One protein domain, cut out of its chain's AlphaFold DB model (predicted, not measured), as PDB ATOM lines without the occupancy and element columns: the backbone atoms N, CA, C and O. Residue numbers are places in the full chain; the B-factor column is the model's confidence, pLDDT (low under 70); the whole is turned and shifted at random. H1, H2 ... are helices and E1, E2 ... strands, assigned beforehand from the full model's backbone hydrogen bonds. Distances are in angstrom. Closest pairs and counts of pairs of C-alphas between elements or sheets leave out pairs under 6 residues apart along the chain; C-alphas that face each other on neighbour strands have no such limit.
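Overview. This is residues 12 to 156 of the 158 residues of an uncharacterized protein of Butyricicoccus sp. BIOML-A1 (UniProt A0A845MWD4). A strongly twisted sheet of five strands has two helices packed over one face, and a smaller, curled sheet of four strands lies beyond the last turns of the shorter helix, H2. The long helix H1 covers the edge strand E2 with its last turns, while its residues 12 to 25 stick out free as an arm. The 145 printed residues include two named helices and nine named strands, in the order H1 E1 E2 E3 E4 E5 E6 E7 H2 E8 E9, a mixed class. The larger sheet runs E2 E1 E7 E4 E3 and the smaller E5 E6 E9 E8, both antiparallel throughout. The whole is compact, with a radius of gyration of the C-alphas of 16.7 A and spans of 48 by 45 by 29 A.

Along the chain. In the larger sheet, E2 is residues 58 to 64, 17.2 A long, E1 50 to 55, 16.6 A, E7 111 to 116, 15.9 A, E4 89 to 92 and E3 78 to 83. H1, residues 12 to 43, runs 47.3 A from C-alpha 12 at (-10.703, -19.391, 29.517) to C-alpha 43 at (-56.899, -24.179, 20.762). H2 is residues 127 to 140, 19.8 A long. In the smaller sheet, E5 is residues 97 to 100, E6 103 to 107, E9 149 to 155, 18.1 A, and E8 141 to 146, 16.7 A; C-alpha 155 is at (-35.998, -47.251, 32.144).

Arrangement. In the larger sheet, the pairs within hydrogen-bond range include N 53 and O 61, 2.8 A, across the hairpin E1 and E2, N 54 and O 111, 2.8 A, across the neighbours E1 and E7, N 91 and O 112, 2.8 A, across the neighbours E4 and E7, and N 82 and O 90, 3.0 A, across the hairpin E3 and E4. H1 and H2 lie on the same face of this sheet, two layers, helices on one face of a sheet. H1 is over E2 at a height over the sheet of 14.0 A; the closest C-alphas are those of Val 40 and Thr 63, 6.1 A. H2 is over E1 at a height of 9.2 A and runs along the strands, at 19 degrees to E1 on the local plane; the closest C-alphas are those of Leu 52 and Ala 130, 7.3 A. H1, with residues 30 to 37 alone, touches H2 at a steep tilt of 63 degrees, opposite ways, with the C-alphas of Ala 34 and Val 127 closest at 5.5 A. H2 is also on the smaller sheet; the closest C-alphas of H2 and E9 are those of Arg 140 and Arg 155, 5.2 A apart. There N 98 and O 105, 2.9 A, N 106 and O 154, 2.9 A, and N 144 and O 151, 2.8 A, are within hydrogen-bond range between E5 and E6, E6 and E9, and E8 and E9; E5 and E6 are a hairpin, as are E8 and E9. In H1 and H2 every O i to N i+4 pair is within hydrogen-bond range.

Size, cuts and confidence. The C-alphas of Thr 12 and Gly 74 are the two farthest apart, 52.1 A. The printed part has no cut. The link from E2 to E3, residues 65 to 77, is long. The mean pLDDT of the printed part is 88.4, and residues 12 to 15 and 79 to 82 are under 70.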
ATOM      1  N   THR A  12      -9.535 -20.197  29.134       56.38
ATOM      2  CA  THR A  12     -10.703 -19.391  29.517       56.38
ATOM      3  C   THR A  12     -11.617 -19.005  28.350       56.38
ATOM      4  O   THR A  12     -12.834 -19.039  28.501       56.38
ATOM      5  N   ASP A  13     -11.068 -18.723  27.163       58.66
ATOM      6  CA  ASP A  13     -11.868 -18.246  26.018       58.66
ATOM      7  C   ASP A  13     -12.754 -19.344  25.410       58.66
ATOM      8  O   ASP A  13     -13.791 -19.067  24.815       58.66
ATOM      9  N   ARG A  14     -12.347 -20.613  25.550       57.91
ATOM     10  CA  ARG A  14     -13.150 -21.745  25.069       57.91
ATOM     11  C   ARG A  14     -14.266 -22.091  26.038       57.91
ATOM     12  O   ARG A  14     -15.343 -22.437  25.580       57.91
ATOM     13  N   GLN A  15     -14.015 -22.000  27.341       65.38
ATOM     14  CA  GLN A  15     -15.019 -22.314  28.353       65.38
ATOM     15  C   GLN A  15     -16.173 -21.301  28.334       65.38
ATOM     16  O   GLN A  15     -17.321 -21.720  28.258       65.38
ATOM     17  N   SER A  16     -15.867 -19.999  28.267       74.69
ATOM     18  CA  SER A  16     -16.887 -18.944  28.146       74.69
ATOM     19  C   SER A  16     -17.718 -19.082  26.866       74.69
ATOM     20  O   SER A  16     -18.929 -18.927  26.912       74.69
ATOM     21  N   PHE A  17     -17.099 -19.441  25.735       79.56
ATOM     22  CA  PHE A  17     -17.839 -19.694  24.495       79.56
ATOM     23  C   PHE A  17     -18.813 -20.877  24.617       79.56
ATOM     24  O   PHE A  17     -19.911 -20.825  24.070       79.56
ATOM     25  N   TRP A  18     -18.415 -21.952  25.306       82.81
ATOM     26  CA  TRP A  18     -19.293 -23.102  25.529       82.81
ATOM     27  C   TRP A  18     -20.452 -22.768  26.467       82.81
ATOM     28  O   TRP A  18     -21.571 -23.178  26.185       82.81
ATOM     29  N   GLU A  19     -20.202 -22.011  27.535       84.56
ATOM     30  CA  GLU A  19     -21.244 -21.539  28.456       84.56
ATOM     31  C   GLU A  19     -22.272 -20.658  27.723       84.56
ATOM     32  O   GLU A  19     -23.471 -20.913  27.821       84.56
ATOM     33  N   ASP A  20     -21.813 -19.708  26.902       85.75
ATOM     34  CA  ASP A  20     -22.696 -18.866  26.082       85.75
ATOM     35  C   ASP A  20     -23.499 -19.702  25.067       85.75
ATOM     36  O   ASP A  20     -24.690 -19.473  24.856       85.75
ATOM     37  N   ALA A  21     -22.864 -20.692  24.430       86.94
ATOM     38  CA  ALA A  21     -23.532 -21.567  23.470       86.94
ATOM     39  C   ALA A  21     -24.616 -22.433  24.132       86.94
ATOM     40  O   ALA A  21     -25.683 -22.609  23.546       86.94
ATOM     41  N   VAL A  22     -24.362 -22.949  25.339       87.81
ATOM     42  CA  VAL A  22     -25.353 -23.707  26.117       87.81
ATOM     43  C   VAL A  22     -26.537 -22.814  26.479       87.81
ATOM     44  O   VAL A  22     -27.666 -23.196  26.189       87.81
ATOM     45  N   GLN A  23     -26.301 -21.596  26.975       88.75
ATOM     46  CA  GLN A  23     -27.384 -20.658  27.306       88.75
ATOM     47  C   GLN A  23     -28.264 -20.318  26.097       88.75
ATOM     48  O   GLN A  23     -29.487 -20.250  26.209       88.75
ATOM     49  N   VAL A  24     -27.658 -20.123  24.920       92.38
ATOM     50  CA  VAL A  24     -28.418 -19.884  23.683       92.38
ATOM     51  C   VAL A  24     -29.275 -21.098  23.324       92.38
ATOM     52  O   VAL A  24     -30.426 -20.927  22.928       92.38
ATOM     53  N   LEU A  25     -28.743 -22.315  23.458       90.31
ATOM     54  CA  LEU A  25     -29.499 -23.540  23.188       90.31
ATOM     55  C   LEU A  25     -30.650 -23.731  24.181       90.31
ATOM     56  O   LEU A  25     -31.753 -24.056  23.746       90.31
ATOM     57  N   GLU A  26     -30.426 -23.470  25.468       90.50
ATOM     58  CA  GLU A  26     -31.465 -23.497  26.504       90.50
ATOM     59  C   GLU A  26     -32.567 -22.475  26.207       90.50
ATOM     60  O   GLU A  26     -33.739 -22.829  26.208       90.50
ATOM     61  N   SER A  27     -32.211 -21.242  25.830       92.38
ATOM     62  CA  SER A  27     -33.198 -20.222  25.443       92.38
ATOM     63  C   SER A  27     -34.002 -20.623  24.201       92.38
ATOM     64  O   SER A  27     -35.202 -20.382  24.131       92.38
ATOM     65  N   ILE A  28     -33.364 -21.244  23.201       94.06
ATOM     66  CA  ILE A  28     -34.068 -21.745  22.008       94.06
ATOM     67  C   ILE A  28     -35.023 -22.882  22.383       94.06
ATOM     68  O   ILE A  28     -36.137 -22.935  21.861       94.06
ATOM     69  N   PHE A  29     -34.593 -23.786  23.265       92.25
ATOM     70  CA  PHE A  29     -35.427 -24.869  23.777       92.25
ATOM     71  C   PHE A  29     -36.641 -24.306  24.524       92.25
ATOM     72  O   PHE A  29     -37.771 -24.640  24.174       92.25
ATOM     73  N   GLU A  30     -36.416 -23.392  25.469       94.19
ATOM     74  CA  GLU A  30     -37.467 -22.717  26.232       94.19
ATOM     75  C   GLU A  30     -38.471 -22.042  25.296       94.19
ATOM     76  O   GLU A  30     -39.662 -22.324  25.366       94.19
ATOM     77  N   MET A  31     -37.996 -21.231  24.346       95.06
ATOM     78  CA  MET A  31     -38.860 -20.563  23.370       95.06
ATOM     79  C   MET A  31     -39.665 -21.553  22.524       95.06
ATOM     80  O   MET A  31     -40.844 -21.316  22.266       95.06
ATOM     81  N   LYS A  32     -39.048 -22.651  22.070       95.62
ATOM     82  CA  LYS A  32     -39.730 -23.669  21.260       95.62
ATOM     83  C   LYS A  32     -40.912 -24.263  22.029       95.62
ATOM     84  O   LYS A  32     -42.011 -24.310  21.482       95.62
ATOM     85  N   TYR A  33     -40.682 -24.731  23.254       96.12
ATOM     86  CA  TYR A  33     -41.715 -25.435  24.012       96.12
ATOM     87  C   TYR A  33     -42.709 -24.486  24.678       96.12
ATOM     88  O   TYR A  33     -43.887 -24.817  24.710       96.12
ATOM     89  N   ALA A  34     -42.296 -23.288  25.099       96.88
ATOM     90  CA  ALA A  34     -43.227 -22.259  25.560       96.88
ATOM     91  C   ALA A  34     -44.238 -21.896  24.462       96.88
ATOM     92  O   ALA A  34     -45.440 -21.954  24.704       96.88
ATOM     93  N   ASN A  35     -43.769 -21.626  23.236       97.00
ATOM     94  CA  ASN A  35     -44.660 -21.323  22.112       97.00
ATOM     95  C   ASN A  35     -45.593 -22.499  21.793       97.00
ATOM     96  O   ASN A  35     -46.787 -22.293  21.619       97.00
ATOM     97  N   ALA A  36     -45.070 -23.728  21.744       97.19
ATOM     98  CA  ALA A  36     -45.886 -24.905  21.450       97.19
ATOM     99  C   ALA A  36     -46.957 -25.162  22.527       97.19
ATOM    100  O   ALA A  36     -48.094 -25.489  22.198       97.19
ATOM    101  N   ILE A  37     -46.617 -24.981  23.809       96.94
ATOM    102  CA  ILE A  37     -47.567 -25.099  24.925       96.94
ATOM    103  C   ILE A  37     -48.642 -24.015  24.825       96.94
ATOM    104  O   ILE A  37     -49.821 -24.323  24.976       96.94
ATOM    105  N   GLU A  38     -48.262 -22.766  24.544       96.88
ATOM    106  CA  GLU A  38     -49.213 -21.661  24.372       96.88
ATOM    107  C   GLU A  38     -50.155 -21.879  23.180       96.88
ATOM    108  O   GLU A  38     -51.357 -21.647  23.307       96.88
ATOM    109  N   GLU A  39     -49.634 -22.345  22.042       97.25
ATOM    110  CA  GLU A  39     -50.425 -22.644  20.842       97.25
ATOM    111  C   GLU A  39     -51.467 -23.734  21.120       97.25
ATOM    112  O   GLU A  39     -52.655 -23.523  20.880       97.25
ATOM    113  N   VAL A  40     -51.053 -24.861  21.707       97.31
ATOM    114  CA  VAL A  40     -51.974 -25.949  22.072       97.31
ATOM    115  C   VAL A  40     -52.997 -25.480  23.110       97.31
ATOM    116  O   VAL A  40     -54.191 -25.743  22.965       97.31
ATOM    117  N   ALA A  41     -52.561 -24.746  24.137       95.69
ATOM    118  CA  ALA A  41     -53.448 -24.241  25.182       95.69
ATOM    119  C   ALA A  41     -54.499 -23.246  24.661       95.69
ATOM    120  O   ALA A  41     -55.574 -23.131  25.248       95.69
ATOM    121  N   ALA A  42     -54.204 -22.514  23.583       95.62
ATOM    122  CA  ALA A  42     -55.131 -21.560  22.980       95.62
ATOM    123  C   ALA A  42     -56.230 -22.229  22.137       95.62
ATOM    124  O   ALA A  42     -57.287 -21.626  21.935       95.62
ATOM    125  N   GLU A  43     -55.980 -23.440  21.635       93.94
ATOM    126  CA  GLU A  43     -56.899 -24.179  20.762       93.94
ATOM    127  C   GLU A  43     -57.689 -25.273  21.494       93.94
ATOM    128  O   GLU A  43     -58.719 -25.718  20.985       93.94
ATOM    129  N   MET A  44     -57.237 -25.692  22.680       93.44
ATOM    130  CA  MET A  44     -57.872 -26.763  23.450       93.44
ATOM    131  C   MET A  44     -59.176 -26.333  24.151       93.44
ATOM    132  O   MET A  44     -59.405 -25.160  24.456       93.44
ATOM    133  N   GLU A  45     -60.025 -27.319  24.446       92.44
ATOM    134  CA  GLU A  45     -61.258 -27.133  25.218       92.44
ATOM    135  C   GLU A  45     -60.963 -26.792  26.693       92.44
ATOM    136  O   GLU A  45     -59.899 -27.097  27.229       92.44
ATOM    137  N   ALA A  46     -61.919 -26.157  27.379       87.38
ATOM    138  CA  ALA A  46     -61.704 -25.607  28.724       87.38
ATOM    139  C   ALA A  46     -61.437 -26.654  29.826       87.38
ATOM    140  O   ALA A  46     -60.902 -26.299  30.875       87.38
ATOM    141  N   ASP A  47     -61.854 -27.902  29.621       88.88
ATOM    142  CA  ASP A  47     -61.639 -29.045  30.516       88.88
ATOM    143  C   ASP A  47     -60.516 -29.985  30.043       88.88
ATOM    144  O   ASP A  47     -60.289 -31.031  30.653       88.88
ATOM    145  N   ASP A  48     -59.805 -29.609  28.980       93.62
ATOM    146  CA  ASP A  48     -58.620 -30.304  28.487       93.62
ATOM    147  C   ASP A  48     -57.346 -29.797  29.189       93.62
ATOM    148  O   ASP A  48     -57.357 -28.838  29.969       93.62
ATOM    149  N   ARG A  49     -56.220 -30.452  28.914       93.38
ATOM    150  CA  ARG A  49     -54.907 -30.083  29.445       93.38
ATOM    151  C   ARG A  49     -53.816 -30.308  28.416       93.38
ATOM    152  O   ARG A  49     -53.905 -31.217  27.595       93.38
ATOM    153  N   VAL A  50     -52.750 -29.522  28.511       96.81
ATOM    154  CA  VAL A  50     -51.545 -29.731  27.703       96.81
ATOM    155  C   VAL A  50     -50.724 -30.865  28.307       96.81
ATOM    156  O   VAL A  50     -50.476 -30.881  29.513       96.81
ATOM    157  N   VAL A  51     -50.277 -31.789  27.465       95.81
ATOM    158  CA  VAL A  51     -49.421 -32.924  27.821       95.81
ATOM    159  C   VAL A  51     -48.177 -32.941  26.938       95.81
ATOM    160  O   VAL A  51     -48.170 -32.381  25.836       95.81
ATOM    161  N   LEU A  52     -47.127 -33.605  27.415       96.12
ATOM    162  CA  LEU A  52     -45.947 -33.909  26.607       96.12
ATOM    163  C   LEU A  52     -45.962 -35.391  26.265       96.12
ATOM    164  O   LEU A  52     -46.296 -36.205  27.119       96.12
ATOM    165  N   ILE A  53     -45.583 -35.754  25.047       95.38
ATOM    166  CA  ILE A  53     -45.367 -37.152  24.678       95.38
ATOM    167  C   ILE A  53     -43.923 -37.317  24.234       95.38
ATOM    168  O   ILE A  53     -43.440 -36.625  23.334       95.38
ATOM    169  N   LEU A  54     -43.236 -38.232  24.903       93.50
ATOM    170  CA  LEU A  54     -41.863 -38.613  24.644       93.50
ATOM    171  C   LEU A  54     -41.881 -39.893  23.819       93.50
ATOM    172  O   LEU A  54     -42.505 -40.884  24.206       93.50
ATOM    173  N   TYR A  55     -41.179 -39.871  22.692       87.94
ATOM    174  CA  TYR A  55     -40.944 -41.059  21.892       87.94
ATOM    175  C   TYR A  55     -39.471 -41.088  21.476       87.94
ATOM    176  O   TYR A  55     -38.977 -40.069  20.994       87.94
ATOM    177  N   PRO A  56     -38.752 -42.204  21.670       70.06
ATOM    178  CA  PRO A  56     -37.292 -42.223  21.610       70.06
ATOM    179  C   PRO A  56     -36.613 -41.810  20.274       70.06
ATOM    180  O   PRO A  56     -35.401 -41.608  20.240       70.06
ATOM    181  N   GLU A  57     -37.353 -41.626  19.176       73.75
ATOM    182  CA  GLU A  57     -36.810 -41.136  17.890       73.75
ATOM    183  C   GLU A  57     -37.430 -39.819  17.403       73.75
ATOM    184  O   GLU A  57     -36.999 -39.254  16.392       73.75
ATOM    185  N   GLU A  58     -38.433 -39.307  18.115       83.88
ATOM    186  CA  GLU A  58     -39.148 -38.103  17.717       83.88
ATOM    187  C   GLU A  58     -38.870 -36.949  18.683       83.88
ATOM    188  O   GLU A  58     -38.642 -37.153  19.877       83.88
ATOM    189  N   PRO A  59     -38.878 -35.696  18.195       87.75
ATOM    190  CA  PRO A  59     -38.918 -34.557  19.093       87.75
ATOM    191  C   PRO A  59     -40.108 -34.702  20.039       87.75
ATOM    192  O   PRO A  59     -41.198 -35.051  19.592       87.75
ATOM    193  N   MET A  60     -39.908 -34.361  21.313       94.00
ATOM    194  CA  MET A  60     -40.999 -34.296  22.282       94.00
ATOM    195  C   MET A  60     -42.194 -33.547  21.687       94.00
ATOM    196  O   MET A  60     -42.065 -32.405  21.225       94.00
ATOM    197  N   LEU A  61     -43.338 -34.221  21.682       95.69
ATOM    198  CA  LEU A  61     -44.582 -33.692  21.160       95.69
ATOM    199  C   LEU A  61     -45.302 -32.936  22.270       95.69
ATOM    200  O   LEU A  61     -45.461 -33.452  23.372       95.69
ATOM    201  N   VAL A  62     -45.773 -31.735  21.953       96.94
ATOM    202  CA  VAL A  62     -46.715 -30.989  22.786       96.94
ATOM    203  C   VAL A  62     -48.088 -31.130  22.148       96.94
ATOM    204  O   VAL A  62     -48.245 -30.832  20.965       96.94
ATOM    205  N   THR A  63     -49.064 -31.616  22.904       96.44
ATOM    206  CA  THR A  63     -50.442 -31.804  22.427       96.44
ATOM    207  C   THR A  63     -51.426 -31.677  23.588       96.44
ATOM    208  O   THR A  63     -51.012 -31.525  24.738       96.44
ATOM    209  N   SER A  64     -52.726 -31.694  23.306       95.62
ATOM    210  CA  SER A  64     -53.743 -31.759  24.352       95.62
ATOM    211  C   SER A  64     -54.007 -33.211  24.754       95.62
ATOM    212  O   SER A  64     -53.787 -34.137  23.966       95.62
ATOM    213  N   TYR A  65     -54.499 -33.439  25.971       93.44
ATOM    214  CA  TYR A  65     -54.833 -34.782  26.425       93.44
ATOM    215  C   TYR A  65     -55.867 -35.421  25.497       93.44
ATOM    216  O   TYR A  65     -55.681 -36.569  25.099       93.44
ATOM    217  N   ASN A  66     -56.907 -34.705  25.064       93.31
ATOM    218  CA  ASN A  66     -57.903 -35.274  24.143       93.31
ATOM    219  C   ASN A  66     -57.324 -35.693  22.781       93.31
ATOM    220  O   ASN A  66     -57.816 -36.653  22.188       93.31
ATOM    221  N   HIS A  67     -56.256 -35.036  22.330       93.44
ATOM    222  CA  HIS A  67     -55.567 -35.320  21.069       93.44
ATOM    223  C   HIS A  67     -54.334 -36.229  21.220       93.44
ATOM    224  O   HIS A  67     -53.641 -36.506  20.240       93.44
ATOM    225  N   ARG A  68     -54.055 -36.754  22.424       91.50
ATOM    226  CA  ARG A  68     -52.857 -37.573  22.708       91.50
ATOM    227  C   ARG A  68     -52.695 -38.796  21.797       91.50
ATOM    228  O   ARG A  68     -51.578 -39.186  21.474       91.50
ATOM    229  N   ASN A  69     -53.806 -39.378  21.350       90.06
ATOM    230  CA  ASN A  69     -53.815 -40.604  20.552       90.06
ATOM    231  C   ASN A  69     -53.784 -40.360  19.037       90.06
ATOM    232  O   ASN A  69     -53.747 -41.334  18.286       90.06
ATOM    233  N   ASP A  70     -53.800 -39.105  18.575       90.69
ATOM    234  CA  ASP A  70     -53.859 -38.782  17.142       90.69
ATOM    235  C   ASP A  70     -52.598 -39.239  16.391       90.69
ATOM    236  O   ASP A  70     -52.690 -39.675  15.245       90.69
ATOM    237  N   SER A  71     -51.436 -39.199  17.051       83.94
ATOM    238  CA  SER A  71     -50.149 -39.645  16.489       83.94
ATOM    239  C   SER A  71     -49.726 -41.045  16.948       83.94
ATOM    240  O   SER A  71     -48.841 -41.645  16.346       83.94
ATOM    241  N   PHE A  72     -50.362 -41.588  17.989       86.06
ATOM    242  CA  PHE A  72     -49.935 -42.813  18.676       86.06
ATOM    243  C   PHE A  72     -51.059 -43.850  18.728       86.06
ATOM    244  O   PHE A  72     -51.460 -44.341  19.780       86.06
ATOM    245  N   HIS A  73     -51.602 -44.176  17.554       81.06
ATOM    246  CA  HIS A  73     -52.645 -45.185  17.429       81.06
ATOM    247  C   HIS A  73     -52.135 -46.573  17.840       81.06
ATOM    248  O   HIS A  73     -51.159 -47.069  17.282       81.06
ATOM    249  N   GLY A  74     -52.860 -47.232  18.744       83.06
ATOM    250  CA  GLY A  74     -52.561 -48.600  19.175       83.06
ATOM    251  C   GLY A  74     -51.859 -48.710  20.524       83.06
ATOM    252  O   GLY A  74     -51.651 -49.833  20.965       83.06
ATOM    253  N   PHE A  75     -51.561 -47.583  21.173       88.00
ATOM    254  CA  PHE A  75     -51.141 -47.543  22.569       88.00
ATOM    255  C   PHE A  75     -52.308 -47.118  23.456       88.00
ATOM    256  O   PHE A  75     -53.081 -46.223  23.095       88.00
ATOM    257  N   GLU A  76     -52.430 -47.749  24.618       89.00
ATOM    258  CA  GLU A  76     -53.372 -47.343  25.657       89.00
ATOM    259  C   GLU A  76     -52.596 -46.682  26.795       89.00
ATOM    260  O   GLU A  76     -51.883 -47.339  27.537       89.00
ATOM    261  N   PHE A  77     -52.702 -45.358  26.930       87.69
ATOM    262  CA  PHE A  77     -52.153 -44.659  28.092       87.69
ATOM    263  C   PHE A  77     -52.958 -45.054  29.332       87.69
ATOM    264  O   PHE A  77     -54.032 -44.496  29.568       87.69
ATOM    265  N   ASP A  78     -52.458 -46.031  30.086       80.31
ATOM    266  CA  ASP A  78     -53.098 -46.502  31.304       80.31
ATOM    267  C   ASP A  78     -53.075 -45.370  32.332       80.31
ATOM    268  O   ASP A  78     -52.000 -44.903  32.691       80.31
ATOM    269  N   ASP A  79     -54.236 -44.953  32.853       64.19
ATOM    270  CA  ASP A  79     -54.380 -43.863  33.847       64.19
ATOM    271  C   ASP A  79     -53.592 -44.099  35.168       64.19
ATOM    272  O   ASP A  79     -53.693 -43.328  36.122       64.19
ATOM    273  N   ALA A  80     -52.827 -45.189  35.267       54.41
ATOM    274  CA  ALA A  80     -51.877 -45.433  36.336       54.41
ATOM    275  C   ALA A  80     -50.658 -44.513  36.166       54.41
ATOM    276  O   ALA A  80     -49.686 -44.853  35.495       54.41
ATOM    277  N   SER A  81     -50.710 -43.348  36.806       62.72
ATOM    278  CA  SER A  81     -49.575 -42.441  36.894       62.72
ATOM    279  C   SER A  81     -48.473 -42.983  37.808       62.72
ATOM    280  O   SER A  81     -48.725 -43.375  38.952       62.72
ATOM    281  N   LEU A  82     -47.231 -42.981  37.322       67.50
ATOM    282  CA  LEU A  82     -46.043 -43.077  38.171       67.50
ATOM    283  C   LEU A  82     -45.429 -41.688  38.330       67.50
ATOM    284  O   LEU A  82     -45.142 -41.031  37.334       67.50
ATOM    285  N   GLU A  83     -45.201 -41.261  39.572       73.81
ATOM    286  CA  GLU A  83     -44.323 -40.124  39.865       73.81
ATOM    287  C   GLU A  83     -42.873 -40.626  39.889       73.81
ATOM    288  O   GLU A  83     -42.556 -41.576  40.615       73.81
ATOM    289  N   ASP A  84     -42.005 -40.041  39.065       71.12
ATOM    290  CA  ASP A  84     -40.579 -40.382  39.046       71.12
ATOM    291  C   ASP A  84     -39.749 -39.553  40.049       71.12
ATOM    292  O   ASP A  84     -40.269 -38.747  40.820       71.12
ATOM    293  N   GLU A  85     -38.425 -39.748  40.062       70.44
ATOM    294  CA  GLU A  85     -37.516 -38.984  40.935       70.44
ATOM    295  C   GLU A  85     -37.362 -37.513  40.535       70.44
ATOM    296  O   GLU A  85     -36.903 -36.705  41.345       70.44
ATOM    297  N   PHE A  86     -37.718 -37.178  39.295       71.00
ATOM    298  CA  PHE A  86     -37.747 -35.811  38.811       71.00
ATOM    299  C   PHE A  86     -39.036 -35.117  39.268       71.00
ATOM    300  O   PHE A  86     -39.048 -33.899  39.355       71.00
ATOM    301  N   GLY A  87     -40.076 -35.856  39.665       75.81
ATOM    302  CA  GLY A  87     -41.394 -35.321  40.014       75.81
ATOM    303  C   GLY A  87     -42.328 -35.240  38.805       75.81
ATOM    304  O   GLY A  87     -43.300 -34.487  38.824       75.81
ATOM    305  N   LEU A  88     -42.028 -35.982  37.735       84.38
ATOM    306  CA  LEU A  88     -42.874 -36.083  36.552       84.38
ATOM    307  C   LEU A  88     -43.954 -37.136  36.765       84.38
ATOM    308  O   LEU A  88     -43.665 -38.257  37.184       84.38
ATOM    309  N   CYS A  89     -45.191 -36.802  36.401       88.75
ATOM    310  CA  CYS A  89     -46.271 -37.773  36.326       88.75
ATOM    311  C   CYS A  89     -46.267 -38.440  34.947       88.75
ATOM    312  O   CYS A  89     -46.618 -37.826  33.934       88.75
ATOM    313  N   MET A  90     -45.865 -39.704  34.927       90.00
ATOM    314  CA  MET A  90     -45.721 -40.528  33.737       90.00
ATOM    315  C   MET A  90     -46.935 -41.424  33.525       90.00
ATOM    316  O   MET A  90     -47.353 -42.130  34.439       90.00
ATOM    317  N   VAL A  91     -47.440 -41.449  32.296       91.75
ATOM    318  CA  VAL A  91     -48.572 -42.266  31.854       91.75
ATOM    319  C   VAL A  91     -48.154 -43.002  30.583       91.75
ATOM    320  O   VAL A  91     -47.606 -42.396  29.661       91.75
ATOM    321  N   TYR A  92     -48.376 -44.310  30.520       92.00
ATOM    322  CA  TYR A  92     -47.900 -45.157  29.423       92.00
ATOM    323  C   TYR A  92     -48.719 -46.444  29.323       92.00
ATOM    324  O   TYR A  92     -49.519 -46.751  30.203       92.00
ATOM    325  N   ASP A  93     -48.500 -47.198  28.250       92.38
ATOM    326  CA  ASP A  93     -49.108 -48.513  28.054       92.38
ATOM    327  C   ASP A  93     -48.356 -49.579  28.855       92.38
ATOM    328  O   ASP A  93     -47.209 -49.927  28.549       92.38
ATOM    329  N   SER A  94     -48.982 -50.097  29.913       90.62
ATOM    330  CA  SER A  94     -48.365 -51.106  30.778       90.62
ATOM    331  C   SER A  94     -48.158 -52.447  30.072       90.62
ATOM    332  O   SER A  94     -47.301 -53.227  30.495       90.62
ATOM    333  N   ALA A  95     -48.867 -52.715  28.968       92.12
ATOM    334  CA  ALA A  95     -48.639 -53.906  28.153       92.12
ATOM    335  C   ALA A  95     -47.296 -53.853  27.405       92.12
ATOM    336  O   ALA A  95     -46.765 -54.899  27.027       92.12
ATOM    337  N   CYS A  96     -46.723 -52.658  27.236       92.44
ATOM    338  CA  CYS A  96     -45.404 -52.434  26.647       92.44
ATOM    339  C   CYS A  96     -44.262 -52.466  27.679       92.44
ATOM    340  O   CYS A  96     -43.108 -52.198  27.331       92.44
ATOM    341  N   VAL A  97     -44.554 -52.788  28.945       92.75
ATOM    342  CA  VAL A  97     -43.540 -52.866  30.000       92.75
ATOM    343  C   VAL A  97     -42.928 -54.258  30.086       92.75
ATOM    344  O   VAL A  97     -43.618 -55.271  30.200       92.75
ATOM    345  N   VAL A  98     -41.597 -54.298  30.097       92.44
ATOM    346  CA  VAL A  98     -40.810 -55.515  30.297       92.44
ATOM    347  C   VAL A  98     -39.925 -55.361  31.527       92.44
ATOM    348  O   VAL A  98     -39.141 -54.419  31.626       92.44
ATOM    349  N   THR A  99     -39.997 -56.328  32.441       93.62
ATOM    350  CA  THR A  99     -39.096 -56.413  33.598       93.62
ATOM    351  C   THR A  99     -37.842 -57.209  33.241       93.62
ATOM    352  O   THR A  99     -37.918 -58.397  32.913       93.62
ATOM    353  N   LEU A 100     -36.669 -56.583  33.359       90.00
ATOM    354  CA  LEU A 100     -35.364 -57.227  33.210       90.00
ATOM    355  C   LEU A 100     -34.542 -57.042  34.490       90.00
ATOM    356  O   LEU A 100     -34.052 -55.958  34.806       90.00
ATOM    357  N   GLY A 101     -34.360 -58.136  35.234       88.75
ATOM    358  CA  GLY A 101     -33.710 -58.090  36.541       88.75
ATOM    359  C   GLY A 101     -34.583 -57.359  37.561       88.75
ATOM    360  O   GLY A 101     -35.686 -57.811  37.848       88.75
ATOM    361  N   GLU A 102     -34.066 -56.264  38.114       88.56
ATOM    362  CA  GLU A 102     -34.758 -55.416  39.101       88.56
ATOM    363  C   GLU A 102     -35.391 -54.164  38.468       88.56
ATOM    364  O   GLU A 102     -35.993 -53.370  39.177       88.56
ATOM    365  N   ASN A 103     -35.259 -53.989  37.146       89.94
ATOM    366  CA  ASN A 103     -35.702 -52.792  36.438       89.94
ATOM    367  C   ASN A 103     -36.842 -53.106  35.464       89.94
ATOM    368  O   ASN A 103     -36.851 -54.154  34.815       89.94
ATOM    369  N   ASP A 104     -37.739 -52.144  35.317       91.81
ATOM    370  CA  ASP A 104     -38.846 -52.125  34.374       91.81
ATOM    371  C   ASP A 104     -38.529 -51.153  33.245       91.81
ATOM    372  O   ASP A 104     -37.984 -50.064  33.462       91.81
ATOM    373  N   TYR A 105     -38.879 -51.559  32.031       92.38
ATOM    374  CA  TYR A 105     -38.580 -50.829  30.813       92.38
ATOM    375  C   TYR A 105     -39.838 -50.678  29.976       92.38
ATOM    376  O   TYR A 105     -40.489 -51.678  29.683       92.38
ATOM    377  N   LEU A 106     -40.147 -49.454  29.556       93.25
ATOM    378  CA  LEU A 106     -41.154 -49.195  28.531       93.25
ATOM    379  C   LEU A 106     -40.491 -49.353  27.164       93.25
ATOM    380  O   LEU A 106     -39.626 -48.548  26.824       93.25
ATOM    381  N   VAL A 107     -40.849 -50.394  26.416       93.00
ATOM    382  CA  VAL A 107     -40.162 -50.780  25.174       93.00
ATOM    383  C   VAL A 107     -40.990 -50.376  23.958       93.00
ATOM    384  O   VAL A 107     -42.168 -50.715  23.890       93.00
ATOM    385  N   GLU A 108     -40.369 -49.669  23.008       91.19
ATOM    386  CA  GLU A 108     -40.968 -49.249  21.724       91.19
ATOM    387  C   GLU A 108     -42.357 -48.590  21.849       91.19
ATOM    388  O   GLU A 108     -43.226 -48.757  20.993       91.19
ATOM    389  N   ALA A 109     -42.575 -47.826  22.921       92.69
ATOM    390  CA  ALA A 109     -43.863 -47.217  23.231       92.69
ATOM    391  C   ALA A 109     -43.713 -45.764  23.717       92.69
ATOM    392  O   ALA A 109     -42.693 -45.416  24.323       92.69
ATOM    393  N   PRO A 110     -44.708 -44.900  23.443       93.81
ATOM    394  CA  PRO A 110     -44.698 -43.513  23.878       93.81
ATOM    395  C   PRO A 110     -44.919 -43.392  25.386       93.81
ATOM    396  O   PRO A 110     -45.715 -44.118  25.983       93.81
ATOM    397  N   LEU A 111     -44.253 -42.406  25.979       93.25
ATOM    398  CA  LEU A 111     -44.409 -42.015  27.374       93.25
ATOM    399  C   LEU A 111     -45.064 -40.637  27.426       93.25
ATOM    400  O   LEU A 111     -44.493 -39.662  26.939       93.25
ATOM    401  N   MET A 112     -46.257 -40.538  28.001       94.00
ATOM    402  CA  MET A 112     -46.926 -39.258  28.200       94.00
ATOM    403  C   MET A 112     -46.568 -38.689  29.571       94.00
ATOM    404  O   MET A 112     -46.627 -39.386  30.579       94.00
ATOM    405  N   ILE A 113     -46.240 -37.404  29.606       93.12
ATOM    406  CA  ILE A 113     -46.001 -36.638  30.822       93.12
ATOM    407  C   ILE A 113     -47.172 -35.691  31.047       93.12
ATOM    408  O   ILE A 113     -47.592 -34.950  30.148       93.12
ATOM    409  N   THR A 114     -47.672 -35.701  32.274       91.12
ATOM    410  CA  THR A 114     -48.650 -34.743  32.788       91.12
ATOM    411  C   THR A 114     -48.077 -34.049  34.023       91.12
ATOM    412  O   THR A 114     -47.083 -34.505  34.587       91.12
ATOM    413  N   ASN A 115     -48.678 -32.936  34.436       89.06
ATOM    414  CA  ASN A 115     -48.348 -32.308  35.713       89.06
ATOM    415  C   ASN A 115     -49.428 -32.670  36.745       89.06
ATOM    416  O   ASN A 115     -50.585 -32.878  36.376       89.06
ATOM    417  N   ILE A 116     -49.055 -32.762  38.019       86.50
ATOM    418  CA  ILE A 116     -49.972 -32.967  39.140       86.50
ATOM    419  C   ILE A 116     -49.802 -31.799  40.111       86.50
ATOM    420  O   ILE A 116     -48.708 -31.526  40.602       86.50
ATOM    421  N   ASP A 117     -50.898 -31.111  40.424       84.94
ATOM    422  CA  ASP A 117     -50.872 -30.045  41.417       84.94
ATOM    423  C   ASP A 117     -50.700 -30.586  42.852       84.94
ATOM    424  O   ASP A 117     -50.832 -31.771  43.151       84.94
ATOM    425  N   LYS A 118     -50.447 -29.685  43.803       82.62
ATOM    426  CA  LYS A 118     -50.303 -30.017  45.235       82.62
ATOM    427  C   LYS A 118     -51.502 -30.764  45.851       82.62
ATOM    428  O   LYS A 118     -51.377 -31.285  46.959       82.62
ATOM    429  N   ASP A 119     -52.665 -30.710  45.206       85.00
ATOM    430  CA  ASP A 119     -53.914 -31.308  45.662       85.00
ATOM    431  C   ASP A 119     -54.155 -32.675  44.982       85.00
ATOM    432  O   ASP A 119     -55.129 -33.356  45.308       85.00
ATOM    433  N   GLY A 120     -53.242 -33.113  44.103       80.25
ATOM    434  CA  GLY A 120     -53.285 -34.396  43.408       80.25
ATOM    435  C   GLY A 120     -54.077 -34.371  42.101       80.25
ATOM    436  O   GLY A 120     -54.403 -35.439  41.584       80.25
ATOM    437  N   ASN A 121     -54.428 -33.192  41.578       84.56
ATOM    438  CA  ASN A 121     -55.170 -33.079  40.324       84.56
ATOM    439  C   ASN A 121     -54.215 -32.978  39.138       84.56
ATOM    440  O   ASN A 121     -53.242 -32.231  39.187       84.56
ATOM    441  N   GLU A 122     -54.541 -33.668  38.047       86.38
ATOM    442  CA  GLU A 122     -53.812 -33.533  36.789       86.38
ATOM    443  C   GLU A 122     -54.036 -32.141  36.181       86.38
ATOM    444  O   GLU A 122     -55.173 -31.686  36.026       86.38
ATOM    445  N   THR A 123     -52.952 -31.475  35.798       90.06
ATOM    446  CA  THR A 123     -52.954 -30.143  35.191       90.06
ATOM    447  C   THR A 123     -52.100 -30.105  33.928       90.06
ATOM    448  O   THR A 123     -51.350 -31.036  33.626       90.06
ATOM    449  N   SER A 124     -52.212 -29.010  33.173       94.25
ATOM    450  CA  SER A 124     -51.346 -28.759  32.021       94.25
ATOM    451  C   SER A 124     -49.879 -28.706  32.426       94.25
ATOM    452  O   SER A 124     -49.537 -28.147  33.471       94.25
ATOM    453  N   VAL A 125     -49.024 -29.233  31.556       95.25
ATOM    454  CA  VAL A 125     -47.576 -29.068  31.669       95.25
ATOM    455  C   VAL A 125     -47.145 -27.616  31.431       95.25
ATOM    456  O   VAL A 125     -47.805 -26.838  30.737       95.25
ATOM    457  N   SER A 126     -46.001 -27.271  32.000       94.69
ATOM    458  CA  SER A 126     -45.282 -26.015  31.849       94.69
ATOM    459  C   SER A 126     -43.992 -26.216  31.045       94.69
ATOM    460  O   SER A 126     -43.589 -27.336  30.728       94.69
ATOM    461  N   VAL A 127     -43.303 -25.117  30.721       95.00
ATOM    462  CA  VAL A 127     -41.979 -25.200  30.082       95.00
ATOM    463  C   VAL A 127     -40.925 -25.812  31.012       95.00
ATOM    464  O   VAL A 127     -40.001 -26.461  30.535       95.00
ATOM    465  N   GLU A 128     -41.074 -25.658  32.330       93.19
ATOM    466  CA  GLU A 128     -40.194 -26.288  33.322       93.19
ATOM    467  C   GLU A 128     -40.331 -27.815  33.268       93.19
ATOM    468  O   GLU A 128     -39.325 -28.518  33.166       93.19
ATOM    469  N   ASP A 129     -41.566 -28.317  33.175       93.44
ATOM    470  CA  ASP A 129     -41.844 -29.750  33.005       93.44
ATOM    471  C   ASP A 129     -41.226 -30.292  31.702       93.44
ATOM    472  O   ASP A 129     -40.732 -31.417  31.656       93.44
ATOM    473  N   ALA A 130     -41.182 -29.475  30.642       94.38
ATOM    474  CA  ALA A 130     -40.530 -29.828  29.380       94.38
ATOM    475  C   ALA A 130     -39.001 -29.958  29.512       94.38
ATOM    476  O   ALA A 130     -38.406 -30.840  28.888       94.38
ATOM    477  N   PHE A 131     -38.354 -29.116  30.326       92.62
ATOM    478  CA  PHE A 131     -36.931 -29.275  30.647       92.62
ATOM    479  C   PHE A 131     -36.683 -30.549  31.454       92.62
ATOM    480  O   PHE A 131     -35.796 -31.328  31.109       92.62
ATOM    481  N   MET A 132     -37.508 -30.800  32.470       91.69
ATOM    482  CA  MET A 132     -37.411 -32.004  33.295       91.69
ATOM    483  C   MET A 132     -37.606 -33.278  32.466       91.69
ATOM    484  O   MET A 132     -36.837 -34.226  32.598       91.69
ATOM    485  N   ALA A 133     -38.571 -33.284  31.543       92.12
ATOM    486  CA  ALA A 133     -38.790 -34.396  30.623       92.12
ATOM    487  C   ALA A 133     -37.601 -34.617  29.668       92.12
ATOM    488  O   ALA A 133     -37.273 -35.756  29.333       92.12
ATOM    489  N   ALA A 134     -36.918 -33.551  29.239       90.88
ATOM    490  CA  ALA A 134     -35.712 -33.671  28.421       90.88
ATOM    491  C   ALA A 134     -34.520 -34.244  29.205       90.88
ATOM    492  O   ALA A 134     -33.753 -35.041  28.655       90.88
ATOM    493  N   ASP A 135     -34.376 -33.882  30.480       89.62
ATOM    494  CA  ASP A 135     -33.380 -34.491  31.363       89.62
ATOM    495  C   ASP A 135     -33.707 -35.965  31.636       89.62
ATOM    496  O   ASP A 135     -32.824 -36.816  31.509       89.62
ATOM    497  N   PHE A 136     -34.982 -36.295  31.876       89.12
ATOM    498  CA  PHE A 136     -35.448 -37.678  31.984       89.12
ATOM    499  C   PHE A 136     -35.070 -38.496  30.743       89.12
ATOM    500  O   PHE A 136     -34.445 -39.548  30.872       89.12
ATOM    501  N   LEU A 137     -35.386 -38.001  29.537       89.00
ATOM    502  CA  LEU A 137     -35.015 -38.648  28.274       89.00
ATOM    503  C   LEU A 137     -33.520 -38.955  28.234       89.00
ATOM    504  O   LEU A 137     -33.107 -40.099  28.062       89.00
ATOM    505  N   LYS A 138     -32.702 -37.929  28.460       87.81
ATOM    506  CA  LYS A 138     -31.245 -38.025  28.394       87.81
ATOM    507  C   LYS A 138     -30.666 -39.047  29.375       87.81
ATOM    508  O   LYS A 138     -29.636 -39.651  29.074       87.81
ATOM    509  N   GLU A 139     -31.271 -39.210  30.547       89.31
ATOM    510  CA  GLU A 139     -30.777 -40.124  31.579       89.31
ATOM    511  C   GLU A 139     -31.347 -41.543  31.485       89.31
ATOM    512  O   GLU A 139     -30.696 -42.495  31.933       89.31
ATOM    513  N   ARG A 140     -32.564 -41.698  30.953       88.50
ATOM    514  CA  ARG A 140     -33.339 -42.946  31.035       88.50
ATOM    515  C   ARG A 140     -33.524 -43.664  29.707       88.50
ATOM    516  O   ARG A 140     -33.887 -44.842  29.727       88.50
ATOM    517  N   GLU A 141     -33.271 -42.998  28.588       90.88
ATOM    518  CA  GLU A 141     -33.277 -43.628  27.273       90.88
ATOM    519  C   GLU A 141     -32.188 -44.707  27.183       90.88
ATOM    520  O   GLU A 141     -31.028 -44.513  27.561       90.88
ATOM    521  N   THR A 142     -32.569 -45.887  26.704       91.56
ATOM    522  CA  THR A 142     -31.671 -47.032  26.585       91.56
ATOM    523  C   THR A 142     -32.053 -47.944  25.422       91.56
ATOM    524  O   THR A 142     -33.099 -47.783  24.798       91.56
ATOM    525  N   PHE A 143     -31.191 -48.922  25.146       93.00
ATOM    526  CA  PHE A 143     -31.409 -49.948  24.131       93.00
ATOM    527  C   PHE A 143     -31.288 -51.332  24.765       93.00
ATOM    528  O   PHE A 143     -30.302 -51.638  25.438       93.00
ATOM    529  N   ILE A 144     -32.287 -52.172  24.525       91.88
ATOM    530  CA  ILE A 144     -32.327 -53.571  24.938       91.88
ATOM    531  C   ILE A 144     -31.993 -54.420  23.714       91.88
ATOM    532  O   ILE A 144     -32.700 -54.365  22.713       91.88
ATOM    533  N   GLU A 145     -30.918 -55.206  23.777       94.00
ATOM    534  CA  GLU A 145     -30.514 -56.093  22.678       94.00
ATOM    535  C   GLU A 145     -31.013 -57.528  22.916       94.00
ATOM    536  O   GLU A 145     -30.716 -58.132  23.950       94.00
ATOM    537  N   VAL A 146     -31.743 -58.090  21.947       88.94
ATOM    538  CA  VAL A 146     -32.249 -59.471  21.951       88.94
ATOM    539  C   VAL A 146     -31.927 -60.118  20.608       88.94
ATOM    540  O   VAL A 146     -32.309 -59.608  19.563       88.94
ATOM    541  N   ASP A 147     -31.198 -61.237  20.625       92.69
ATOM    542  CA  ASP A 147     -30.817 -61.999  19.422       92.69
ATOM    543  C   ASP A 147     -30.158 -61.162  18.297       92.69
ATOM    544  O   ASP A 147     -30.192 -61.528  17.122       92.69
ATOM    545  N   GLY A 148     -29.490 -60.061  18.666       91.19
ATOM    546  CA  GLY A 148     -28.820 -59.137  17.744       91.19
ATOM    547  C   GLY A 148     -29.705 -58.012  17.197       91.19
ATOM    548  O   GLY A 148     -29.231 -57.221  16.381       91.19
ATOM    549  N   GLU A 149     -30.962 -57.920  17.634       92.81
ATOM    550  CA  GLU A 149     -31.863 -56.795  17.374       92.81
ATOM    551  C   GLU A 149     -31.915 -55.869  18.595       92.81
ATOM    552  O   GLU A 149     -31.962 -56.339  19.731       92.81
ATOM    553  N   ALA A 150     -31.876 -54.554  18.366       91.38
ATOM    554  CA  ALA A 150     -31.903 -53.543  19.417       91.38
ATOM    555  C   ALA A 150     -33.274 -52.864  19.465       91.38
ATOM    556  O   ALA A 150     -33.730 -52.327  18.458       91.38
ATOM    557  N   TYR A 151     -33.875 -52.859  20.648       90.94
ATOM    558  CA  TYR A 151     -35.177 -52.282  20.943       90.94
ATOM    559  C   TYR A 151     -34.977 -51.068  21.838       90.94
ATOM    560  O   TYR A 151     -34.304 -51.156  22.869       90.94
ATOM    561  N   GLN A 152     -35.531 -49.928  21.454       90.81
ATOM    562  CA  GLN A 152     -35.388 -48.710  22.237       90.81
ATOM    563  C   GLN A 152     -36.371 -48.712  23.404       90.81
ATOM    564  O   GLN A 152     -37.504 -49.181  23.278       90.81
ATOM    565  N   ALA A 153     -35.927 -48.215  24.553       92.75
ATOM    566  CA  ALA A 153     -36.720 -48.266  25.767       92.75
ATOM    567  C   ALA A 153     -36.445 -47.095  26.712       92.75
ATOM    568  O   ALA A 153     -35.358 -46.514  26.713       92.75
ATOM    569  N   PHE A 154     -37.410 -46.820  27.584       91.38
ATOM    570  CA  PHE A 154     -37.228 -45.972  28.758       91.38
ATOM    571  C   PHE A 154     -37.118 -46.833  30.006       91.38
ATOM    572  O   PHE A 154     -37.982 -47.671  30.259       91.38
ATOM    573  N   ARG A 155     -36.084 -46.618  30.822       90.56
ATOM    574  CA  ARG A 155     -35.998 -47.251  32.144       90.56
ATOM    575  C   ARG A 155     -36.924 -46.545  33.141       90.56
ATOM    576  O   ARG A 155     -36.641 -45.411  33.535       90.56
ATOM    577  N   LEU A 156     -37.965 -47.249  33.588       87.44
ATOM    578  CA  LEU A 156     -39.030 -46.737  34.458       87.44
ATOM    579  C   LEU A 156     -38.692 -46.822  35.953       87.44
ATOM    580  O   LEU A 156     -38.967 -45.884  36.695       87.44
TER     581      LEU A 156